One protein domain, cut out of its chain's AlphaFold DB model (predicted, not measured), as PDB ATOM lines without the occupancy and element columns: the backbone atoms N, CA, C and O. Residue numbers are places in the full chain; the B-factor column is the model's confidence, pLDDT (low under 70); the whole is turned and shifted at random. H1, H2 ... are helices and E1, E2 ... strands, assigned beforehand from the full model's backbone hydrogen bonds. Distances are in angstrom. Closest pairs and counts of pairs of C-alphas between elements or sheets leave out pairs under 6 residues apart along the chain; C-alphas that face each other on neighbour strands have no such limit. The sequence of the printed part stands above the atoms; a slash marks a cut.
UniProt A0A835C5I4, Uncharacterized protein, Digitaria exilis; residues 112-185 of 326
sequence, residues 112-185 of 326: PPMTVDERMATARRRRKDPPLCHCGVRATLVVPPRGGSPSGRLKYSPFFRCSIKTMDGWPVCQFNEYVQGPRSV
ATOM      1  N   PRO A 112     267.333 209.158 207.187       72.75
ATOM      2  CA  PRO A 112     268.362 209.809 206.386       72.75
ATOM      3  C   PRO A 112     267.848 211.138 205.809       72.75
ATOM      4  O   PRO A 112     266.651 211.257 205.510       72.75
ATOM      5  N   PRO A 113     268.727 212.147 205.639       72.44
ATOM      6  CA  PRO A 113     268.352 213.402 205.011       72.44
ATOM      7  C   PRO A 113     267.762 213.130 203.633       72.44
ATOM      8  O   PRO A 113     268.349 212.425 202.820       72.44
ATOM      9  N   MET A 114     266.590 213.698 203.383       75.12
ATOM     10  CA  MET A 114     265.867 213.488 202.139       75.12
ATOM     11  C   MET A 114     266.034 214.715 201.237       75.12
ATOM     12  O   MET A 114     265.823 215.856 201.680       75.12
ATOM     13  N   THR A 115     266.374 214.499 199.969       81.38
ATOM     14  CA  THR A 115     266.381 215.552 198.943       81.38
ATOM     15  C   THR A 115     264.977 216.139 198.753       81.38
ATOM     16  O   THR A 115     263.976 215.603 199.242       81.38
ATOM     17  N   VAL A 116     264.870 217.290 198.086       77.62
ATOM     18  CA  VAL A 116     263.562 217.925 197.842       77.62
ATOM     19  C   VAL A 116     262.661 217.014 197.001       77.62
ATOM     20  O   VAL A 116     261.492 216.825 197.350       77.62
ATOM     21  N   ASP A 117     263.211 216.384 195.966       83.25
ATOM     22  CA  ASP A 117     262.459 215.509 195.064       83.25
ATOM     23  C   ASP A 117     261.966 214.245 195.767       83.25
ATOM     24  O   ASP A 117     260.791 213.885 195.659       83.25
ATOM     25  N   GLU A 118     262.816 213.616 196.579       84.62
ATOM     26  CA  GLU A 118     262.422 212.471 197.396       84.62
ATOM     27  C   GLU A 118     261.335 212.848 198.413       84.62
ATOM     28  O   GLU A 118     260.387 212.077 198.614       84.62
ATOM     29  N   ARG A 119     261.405 214.052 199.010       81.50
ATOM     30  CA  ARG A 119     260.356 214.568 199.912       81.50
ATOM     31  C   ARG A 119     259.035 214.714 199.181       81.50
ATOM     32  O   ARG A 119     258.002 214.276 199.693       81.50
ATOM     33  N   MET A 120     259.053 215.294 197.984       82.19
ATOM     34  CA  MET A 120     257.855 215.470 197.164       82.19
ATOM     35  C   MET A 120     257.275 214.128 196.704       82.19
ATOM     36  O   MET A 120     256.064 213.918 196.812       82.19
ATOM     37  N   ALA A 121     258.112 213.198 196.242       88.25
ATOM     38  CA  ALA A 121     257.698 211.865 195.814       88.25
ATOM     39  C   ALA A 121     257.097 211.058 196.975       88.25
ATOM     40  O   ALA A 121     256.020 210.469 196.844       88.25
ATOM     41  N   THR A 122     257.743 211.085 198.141       86.19
ATOM     42  CA  THR A 122     257.264 210.397 199.345       86.19
ATOM     43  C   THR A 122     255.965 211.008 199.856       86.19
ATOM     44  O   THR A 122     255.025 210.271 200.155       86.19
ATOM     45  N   ALA A 123     255.844 212.338 199.845       85.62
ATOM     46  CA  ALA A 123     254.598 213.012 200.183       85.62
ATOM     47  C   ALA A 123     253.451 212.640 199.226       85.62
ATOM     48  O   ALA A 123     252.333 212.388 199.675       85.62
ATOM     49  N   ARG A 124     253.712 212.562 197.913       88.00
ATOM     50  CA  ARG A 124     252.716 212.123 196.918       88.00
ATOM     51  C   ARG A 124     252.265 210.685 197.171       88.00
ATOM     52  O   ARG A 124     251.062 210.438 197.179       88.00
ATOM     53  N   ARG A 125     253.202 209.760 197.415       92.12
ATOM     54  CA  ARG A 125     252.886 208.356 197.737       92.12
ATOM     55  C   ARG A 125     252.040 208.247 199.002       92.12
ATOM     56  O   ARG A 125     250.971 207.657 198.958       92.12
ATOM     57  N   ARG A 126     252.456 208.896 200.090       92.25
ATOM     58  CA  ARG A 126     251.763 208.825 201.387       92.25
ATOM     59  C   ARG A 126     250.403 209.521 201.395       92.25
ATOM     60  O   ARG A 126     249.543 209.155 202.178       92.25
ATOM     61  N   ARG A 127     250.158 210.512 200.528       90.81
ATOM     62  CA  ARG A 127     248.798 211.058 200.338       90.81
ATOM     63  C   ARG A 127     247.852 210.059 199.677       90.81
ATOM     64  O   ARG A 127     246.669 210.086 199.990       90.81
ATOM     65  N   LYS A 128     248.365 209.228 198.764       92.69
ATOM     66  CA  LYS A 128     247.593 208.157 198.117       92.69
ATOM     67  C   LYS A 128     247.390 206.970 199.059       92.69
ATOM     68  O   LYS A 128     246.298 206.422 199.090       92.69
ATOM     69  N   ASP A 129     248.416 206.627 199.835       93.19
ATOM     70  CA  ASP A 129     248.377 205.563 200.840       93.19
ATOM     71  C   ASP A 129     248.830 206.084 202.222       93.19
ATOM     72  O   ASP A 129     250.024 206.056 202.539       93.19
ATOM     73  N   PRO A 130     247.903 206.631 203.039       93.12
ATOM     74  CA  PRO A 130     248.225 207.196 204.351       93.12
ATOM     75  C   PRO A 130     248.806 206.159 205.319       93.12
ATOM     76  O   PRO A 130     248.347 205.022 205.324       93.12
ATOM     77  N   PRO A 131     249.755 206.516 206.200       92.25
ATOM     78  CA  PRO A 131     250.322 205.573 207.165       92.25
ATOM     79  C   PRO A 131     249.271 205.062 208.164       92.25
ATOM     80  O   PRO A 131     248.251 205.717 208.408       92.25
ATOM     81  N   LEU A 132     249.538 203.909 208.777       94.06
ATOM     82  CA  LEU A 132     248.768 203.428 209.925       94.06
ATOM     83  C   LEU A 132     249.203 204.166 211.194       94.06
ATOM     84  O   LEU A 132     250.393 204.374 211.423       94.06
ATOM     85  N   CYS A 133     248.240 204.563 212.023       87.38
ATOM     86  CA  CYS A 133     248.517 205.103 213.349       87.38
ATOM     87  C   CYS A 133     248.778 203.974 214.366       87.38
ATOM     88  O   CYS A 133     248.635 202.793 214.054       87.38
ATOM     89  N   HIS A 134     249.081 204.322 215.621       82.31
ATOM     90  CA  HIS A 134     249.310 203.326 216.684       82.31
ATOM     91  C   HIS A 134     248.071 202.483 217.033       82.31
ATOM     92  O   HIS A 134     248.199 201.461 217.694       82.31
ATOM     93  N   CYS A 135     246.875 202.891 216.597       86.69
ATOM     94  CA  CYS A 135     245.651 202.096 216.722       86.69
ATOM     95  C   CYS A 135     245.453 201.110 215.556       86.69
ATOM     96  O   CYS A 135     244.415 200.463 215.490       86.69
ATOM     97  N   GLY A 136     246.386 201.044 214.600       91.25
ATOM     98  CA  GLY A 136     246.285 200.172 213.429       91.25
ATOM     99  C   GLY A 136     245.325 200.663 212.339       91.25
ATOM    100  O   GLY A 136     245.057 199.924 211.400       91.25
ATOM    101  N   VAL A 137     244.818 201.901 212.422       93.25
ATOM    102  CA  VAL A 137     243.936 202.486 211.394       93.25
ATOM    103  C   VAL A 137     244.666 203.507 210.525       93.25
ATOM    104  O   VAL A 137     245.616 204.152 210.972       93.25
ATOM    105  N   ARG A 138     244.203 203.695 209.283       94.75
ATOM    106  CA  ARG A 138     244.758 204.704 208.367       94.75
ATOM    107  C   ARG A 138     244.584 206.109 208.953       94.75
ATOM    108  O   ARG A 138     243.492 206.504 209.372       94.75
ATOM    109  N   ALA A 139     245.686 206.849 208.999       92.44
ATOM    110  CA  ALA A 139     245.734 208.197 209.537       92.44
ATOM    111  C   ALA A 139     245.057 209.208 208.598       92.44
ATOM    112  O   ALA A 139     245.087 209.075 207.376       92.44
ATOM    113  N   THR A 140     244.480 210.264 209.169       92.69
ATOM    114  CA  THR A 140     243.856 211.354 208.408       92.69
ATOM    115  C   THR A 140     244.848 212.493 208.208       92.69
ATOM    116  O   THR A 140     245.544 212.890 209.145       92.69
ATOM    117  N   LEU A 141     244.899 213.047 206.995       89.50
ATOM    118  CA  LEU A 141     245.704 214.226 206.689       89.50
ATOM    119  C   LEU A 141     245.054 215.490 207.267       89.50
ATOM    120  O   LEU A 141     243.929 215.840 206.920       89.50
ATOM    121  N   VAL A 142     245.801 216.208 208.098       84.56
ATOM    122  CA  VAL A 142     245.481 217.556 208.562       84.56
ATOM    123  C   VAL A 142     246.183 218.554 207.666       84.56
ATOM    124  O   VAL A 142     247.406 218.523 207.510       84.56
ATOM    125  N   VAL A 143     245.400 219.463 207.099       80.69
ATOM    126  CA  VAL A 143     245.904 220.613 206.353       80.69
ATOM    127  C   VAL A 143     245.625 221.888 207.149       80.69
ATOM    128  O   VAL A 143     244.569 221.984 207.778       80.69
ATOM    129  N   PRO A 144     246.547 222.866 207.144       68.81
ATOM    130  CA  PRO A 144     246.270 224.170 207.726       68.81
ATOM    131  C   PRO A 144     245.041 224.797 207.040       68.81
ATOM    132  O   PRO A 144     244.866 224.610 205.829       68.81
ATOM    133  N   PRO A 145     244.184 225.530 207.779       67.00
ATOM    134  CA  PRO A 145     243.010 226.183 207.210       67.00
ATOM    135  C   PRO A 145     243.383 227.075 206.020       67.00
ATOM    136  O   PRO A 145     244.319 227.876 206.094       67.00
ATOM    137  N   ARG A 146     242.648 226.944 204.908       54.44
ATOM    138  CA  ARG A 146     242.774 227.846 203.758       54.44
ATOM    139  C   ARG A 146     242.023 229.130 204.082       54.44
ATOM    140  O   ARG A 146     240.805 229.175 203.981       54.44
ATOM    141  N   GLY A 147     242.757 230.143 204.511       50.75
ATOM    142  CA  GLY A 147     242.199 231.436 204.883       50.75
ATOM    143  C   GLY A 147     242.962 231.977 206.070       50.75
ATOM    144  O   GLY A 147     242.876 231.442 207.175       50.75
ATOM    145  N   GLY A 148     243.761 233.014 205.831       43.41
ATOM    146  CA  GLY A 148     244.330 233.785 206.919       43.41
ATOM    147  C   GLY A 148     243.184 234.311 207.773       43.41
ATOM    148  O   GLY A 148     242.381 235.110 207.308       43.41
ATOM    149  N   SER A 149     243.111 233.861 209.023       41.75
ATOM    150  CA  SER A 149     242.462 234.639 210.078       41.75
ATOM    151  C   SER A 149     242.950 236.098 209.988       41.75
ATOM    152  O   SER A 149     244.107 236.298 209.599       41.75
ATOM    153  N   PRO A 150     242.175 237.108 210.426       46.41
ATOM    154  CA  PRO A 150     242.670 238.482 210.577       46.41
ATOM    155  C   PRO A 150     243.980 238.567 211.389       46.41
ATOM    156  O   PRO A 150     244.733 239.527 211.276       46.41
ATOM    157  N   SER A 151     244.287 237.530 212.184       49.47
ATOM    158  CA  SER A 151     245.525 237.374 212.957       49.47
ATOM    159  C   SER A 151     246.685 236.645 212.247       49.47
ATOM    160  O   SER A 151     247.749 236.491 212.852       49.47
ATOM    161  N   GLY A 152     246.507 236.168 211.007       47.84
ATOM    162  CA  GLY A 152     247.556 235.643 210.117       47.84
ATOM    163  C   GLY A 152     248.337 234.399 210.577       47.84
ATOM    164  O   GLY A 152     249.358 234.071 209.971       47.84
ATOM    165  N   ARG A 153     247.927 233.707 211.653       50.03
ATOM    166  CA  ARG A 153     248.913 233.030 212.522       50.03
ATOM    167  C   ARG A 153     249.045 231.504 212.511       50.03
ATOM    168  O   ARG A 153     249.906 231.011 213.231       50.03
ATOM    169  N   LEU A 154     248.300 230.734 211.716       49.41
ATOM    170  CA  LEU A 154     248.475 229.268 211.695       49.41
ATOM    171  C   LEU A 154     249.037 228.771 210.359       49.41
ATOM    172  O   LEU A 154     248.332 228.201 209.534       49.41
ATOM    173  N   LYS A 155     250.344 228.977 210.171       59.78
ATOM    174  CA  LYS A 155     251.137 228.362 209.098       59.78
ATOM    175  C   LYS A 155     251.861 227.143 209.670       59.78
ATOM    176  O   LYS A 155     252.924 227.285 210.265       59.78
ATOM    177  N   TYR A 156     251.286 225.954 209.517       67.31
ATOM    178  CA  TYR A 156     251.981 224.703 209.828       67.31
ATOM    179  C   TYR A 156     251.990 223.773 208.617       67.31
ATOM    180  O   TYR A 156     251.055 223.760 207.817       67.31
ATOM    181  N   SER A 157     253.065 222.998 208.479       72.69
ATOM    182  CA  SER A 157     253.174 221.981 207.432       72.69
ATOM    183  C   SER A 157     252.104 220.905 207.633       72.69
ATOM    184  O   SER A 157     251.946 220.449 208.766       72.69
ATOM    185  N   PRO A 158     251.392 220.466 206.579       81.00
ATOM    186  CA  PRO A 158     250.417 219.385 206.692       81.00
ATOM    187  C   PRO A 158     251.020 218.116 207.307       81.00
ATOM    188  O   PRO A 158     252.191 217.796 207.076       81.00
ATOM    189  N   PHE A 159     250.218 217.372 208.063       85.88
ATOM    190  CA  PHE A 159     250.656 216.160 208.757       85.88
ATOM    191  C   PHE A 159     249.512 215.151 208.902       85.88
ATOM    192  O   PHE A 159     248.342 215.518 208.906       85.88
ATOM    193  N   PHE A 160     249.841 213.870 209.007       87.94
ATOM    194  CA  PHE A 160     248.919 212.787 209.320       87.94
ATOM    195  C   PHE A 160     248.719 212.672 210.826       87.94
ATOM    196  O   PHE A 160     249.694 212.737 211.567       87.94
ATOM    197  N   ARG A 161     247.480 212.446 211.271       88.00
ATOM    198  CA  ARG A 161     247.137 212.150 212.671       88.00
ATOM    199  C   ARG A 161     246.178 210.973 212.782       88.00
ATOM    200  O   ARG A 161     245.517 210.619 211.807       88.00
ATOM    201  N   CYS A 162     246.048 210.403 213.978       87.75
ATOM    202  CA  CYS A 162     245.036 209.377 214.224       87.75
ATOM    203  C   CYS A 162     243.617 209.888 213.909       87.75
ATOM    204  O   CYS A 162     243.237 210.999 214.296       87.75
ATOM    205  N   SER A 163     242.869 209.062 213.176       90.06
ATOM    206  CA  SER A 163     241.501 209.312 212.721       90.06
ATOM    207  C   SER A 163     240.457 209.016 213.802       90.06
ATOM    208  O   SER A 163     239.414 209.666 213.836       90.06
ATOM    209  N   ILE A 164     240.755 208.092 214.721       88.50
ATOM    210  CA  ILE A 164     239.886 207.759 215.855       88.50
ATOM    211  C   ILE A 164     239.966 208.876 216.890       88.50
ATOM    212  O   ILE A 164     241.061 209.277 217.303       88.50
ATOM    213  N   LYS A 165     238.804 209.351 217.337       85.06
ATOM    214  CA  LYS A 165     238.683 210.379 218.369       85.06
ATOM    215  C   LYS A 165     238.022 209.821 219.629       85.06
ATOM    216  O   LYS A 165     237.169 208.946 219.543       85.06
ATOM    217  N   THR A 166     238.422 210.336 220.787       78.19
ATOM    218  CA  THR A 166     237.711 210.170 222.055       78.19
ATOM    219  C   THR A 166     236.399 210.961 222.029       78.19
ATOM    220  O   THR A 166     236.187 211.786 221.136       78.19
ATOM    221  N   MET A 167     235.537 210.752 223.032       70.94
ATOM    222  CA  MET A 167     234.288 211.516 223.188       70.94
ATOM    223  C   MET A 167     234.526 213.037 223.203       70.94
ATOM    224  O   MET A 167     233.764 213.784 222.603       70.94
ATOM    225  N   ASP A 168     235.647 213.486 223.775       69.44
ATOM    226  CA  ASP A 168     236.034 214.903 223.840       69.44
ATOM    227  C   ASP A 168     236.737 215.418 222.563       69.44
ATOM    228  O   ASP A 168     237.351 216.487 222.564       69.44
ATOM    229  N   GLY A 169     236.727 214.641 221.473       73.12
ATOM    230  CA  GLY A 169     237.279 215.023 220.169       73.12
ATOM    231  C   GLY A 169     238.803 214.896 220.017       73.12
ATOM    232  O   GLY A 169     239.341 215.229 218.951       73.12
ATOM    233  N   TRP A 170     239.517 214.394 221.030       70.81
ATOM    234  CA  TRP A 170     240.970 214.176 220.978       70.81
ATOM    235  C   TRP A 170     241.326 212.910 220.205       70.81
ATOM    236  O   TRP A 170     240.613 211.925 220.330       70.81
ATOM    237  N   PRO A 171     242.431 212.869 219.438       74.88
ATOM    238  CA  PRO A 171     242.924 211.614 218.882       74.88
ATOM    239  C   PRO A 171     243.130 210.569 219.979       74.88
ATOM    240  O   PRO A 171     243.752 210.873 220.995       74.88
ATOM    241  N   VAL A 172     242.673 209.336 219.752       75.88
ATOM    242  CA  VAL A 172     242.857 208.232 220.714       75.88
ATOM    243  C   VAL A 172     244.337 207.893 220.915       75.88
ATOM    244  O   VAL A 172     244.744 207.515 222.008       75.88
ATOM    245  N   CYS A 173     245.168 208.077 219.887       78.69
ATOM    246  CA  CYS A 173     246.618 207.962 220.014       78.69
ATOM    247  C   CYS A 173     247.324 209.217 219.507       78.69
ATOM    248  O   CYS A 173     246.815 209.939 218.648       78.69
ATOM    249  N   GLN A 174     248.542 209.432 219.993       75.00
ATOM    250  CA  GLN A 174     249.348 210.619 219.696       75.00
ATOM    251  C   GLN A 174     250.121 210.536 218.369       75.00
ATOM    252  O   GLN A 174     251.045 211.320 218.155       75.00
ATOM    253  N   PHE A 175     249.772 209.599 217.479       78.88
ATOM    254  CA  PHE A 175     250.408 209.481 216.167       78.88
ATOM    255  C   PHE A 175     250.283 210.798 215.394       78.88
ATOM    256  O   PHE A 175     249.163 211.241 215.125       78.88
ATOM    257  N   ASN A 176     251.424 211.396 215.046       78.81
ATOM    258  CA  ASN A 176     251.532 212.608 214.242       78.81
ATOM    259  C   ASN A 176     252.793 212.529 213.368       78.81
ATOM    260  O   ASN A 176     253.903 212.526 213.896       78.81
ATOM    261  N   GLU A 177     252.645 212.505 212.042       82.06
ATOM    262  CA  GLU A 177     253.779 212.428 211.104       82.06
ATOM    263  C   GLU A 177     253.616 213.388 209.929       82.06
ATOM    264  O   GLU A 177     252.508 213.593 209.441       82.06
ATOM    265  N   TYR A 178     254.709 213.946 209.406       83.62
ATOM    266  CA  TYR A 178     254.615 214.771 208.203       83.62
ATOM    267  C   TYR A 178     254.218 213.949 206.976       83.62
ATOM    268  O   TYR A 178     254.345 212.720 206.920       83.62
ATOM    269  N   VAL A 179     253.755 214.654 205.941       84.94
ATOM    270  CA  VAL A 179     253.354 214.009 204.688       84.94
ATOM    271  C   VAL A 179     254.517 213.242 204.058       84.94
ATOM    272  O   VAL A 179     254.318 212.143 203.559       84.94
ATOM    273  N   GLN A 180     255.727 213.791 204.125       82.06
ATOM    274  CA  GLN A 180     256.943 213.192 203.579       82.06
ATOM    275  C   GLN A 180     257.566 212.091 204.452       82.06
ATOM    276  O   GLN A 180     258.562 211.509 204.041       82.06
ATOM    277  N   GLY A 181     257.007 211.786 205.626       78.38
ATOM    278  CA  GLY A 181     257.543 210.761 206.523       78.38
ATOM    279  C   GLY A 181     257.732 211.241 207.961       78.38
ATOM    280  O   GLY A 181     257.312 212.355 208.305       78.38
ATOM    281  N   PRO A 182     258.361 210.404 208.803       67.00
ATOM    282  CA  PRO A 182     258.736 210.779 210.156       67.00
ATOM    283  C   PRO A 182     259.530 212.083 210.130       67.00
ATOM    284  O   PRO A 182     260.430 212.281 209.313       67.00
ATOM    285  N   ARG A 183     259.168 213.010 211.014       59.97
ATOM    286  CA  ARG A 183     259.959 214.218 211.239       59.97
ATOM    287  C   ARG A 183     261.352 213.782 211.708       59.97
ATOM    288  O   ARG A 183     261.422 212.893 212.550       59.97
ATOM    289  N   SER A 184     262.426 214.431 211.242       57.88
ATOM    290  CA  SER A 184     263.689 214.418 211.995       57.88
ATOM    291  C   SER A 184     263.384 215.010 213.363       57.88
ATOM    292  O   SER A 184     263.174 216.217 213.503       57.88
ATOM    293  N   VAL A 185     263.194 214.128 214.334       56.88
ATOM    294  CA  VAL A 185     262.839 214.471 215.711       56.88
ATOM    295  C   VAL A 185     264.087 214.790 216.525       56.88
ATOM    296  O   VAL A 185     263.964 215.412 217.577       56.88
TER     297      VAL A 185
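Overview. This is residues 112 to 185 of the 326 residues of an uncharacterized protein of Digitaria exilis (UniProt A0A835C5I4). With little regular structure, a helix, H1, reaches out from a small sheet of three very short strands joined by long loops; residues 147 to 153 stick out. Of 74 printed residues, 22 are in named elements, H1, E1, E2, E3, class mixed. The strands form a meander, each the antiparallel neighbour of the one before. The whole is only just loose, close to compact, radius of gyration of the C-alphas 13.8 A, spans 39 by 38 by 24 A.

Along the chain. H1, residues 116 to 128, begins at C-alpha (263.562, 217.925, 197.842) and measures 18.7 A. E1 is residues 140 to 142, E2 159 to 161, E3 176 to 178, ending at C-alpha (254.615, 214.771, 208.203).

Arrangement. H1 only grazes the sheet, with residues 123 to 127; every O i to N i+4 pair in it is within hydrogen-bond range. Hairpin E1 and E2 has N 142 and O 159 within hydrogen-bond range, 2.8 A; hairpin E2 and E3, N 160 and O 177, 2.7 A.

Size, cuts and confidence. The printed part has no cut; its three links are long. Residues 144 to 156, 168 and 182 to 185 have pLDDT under 70.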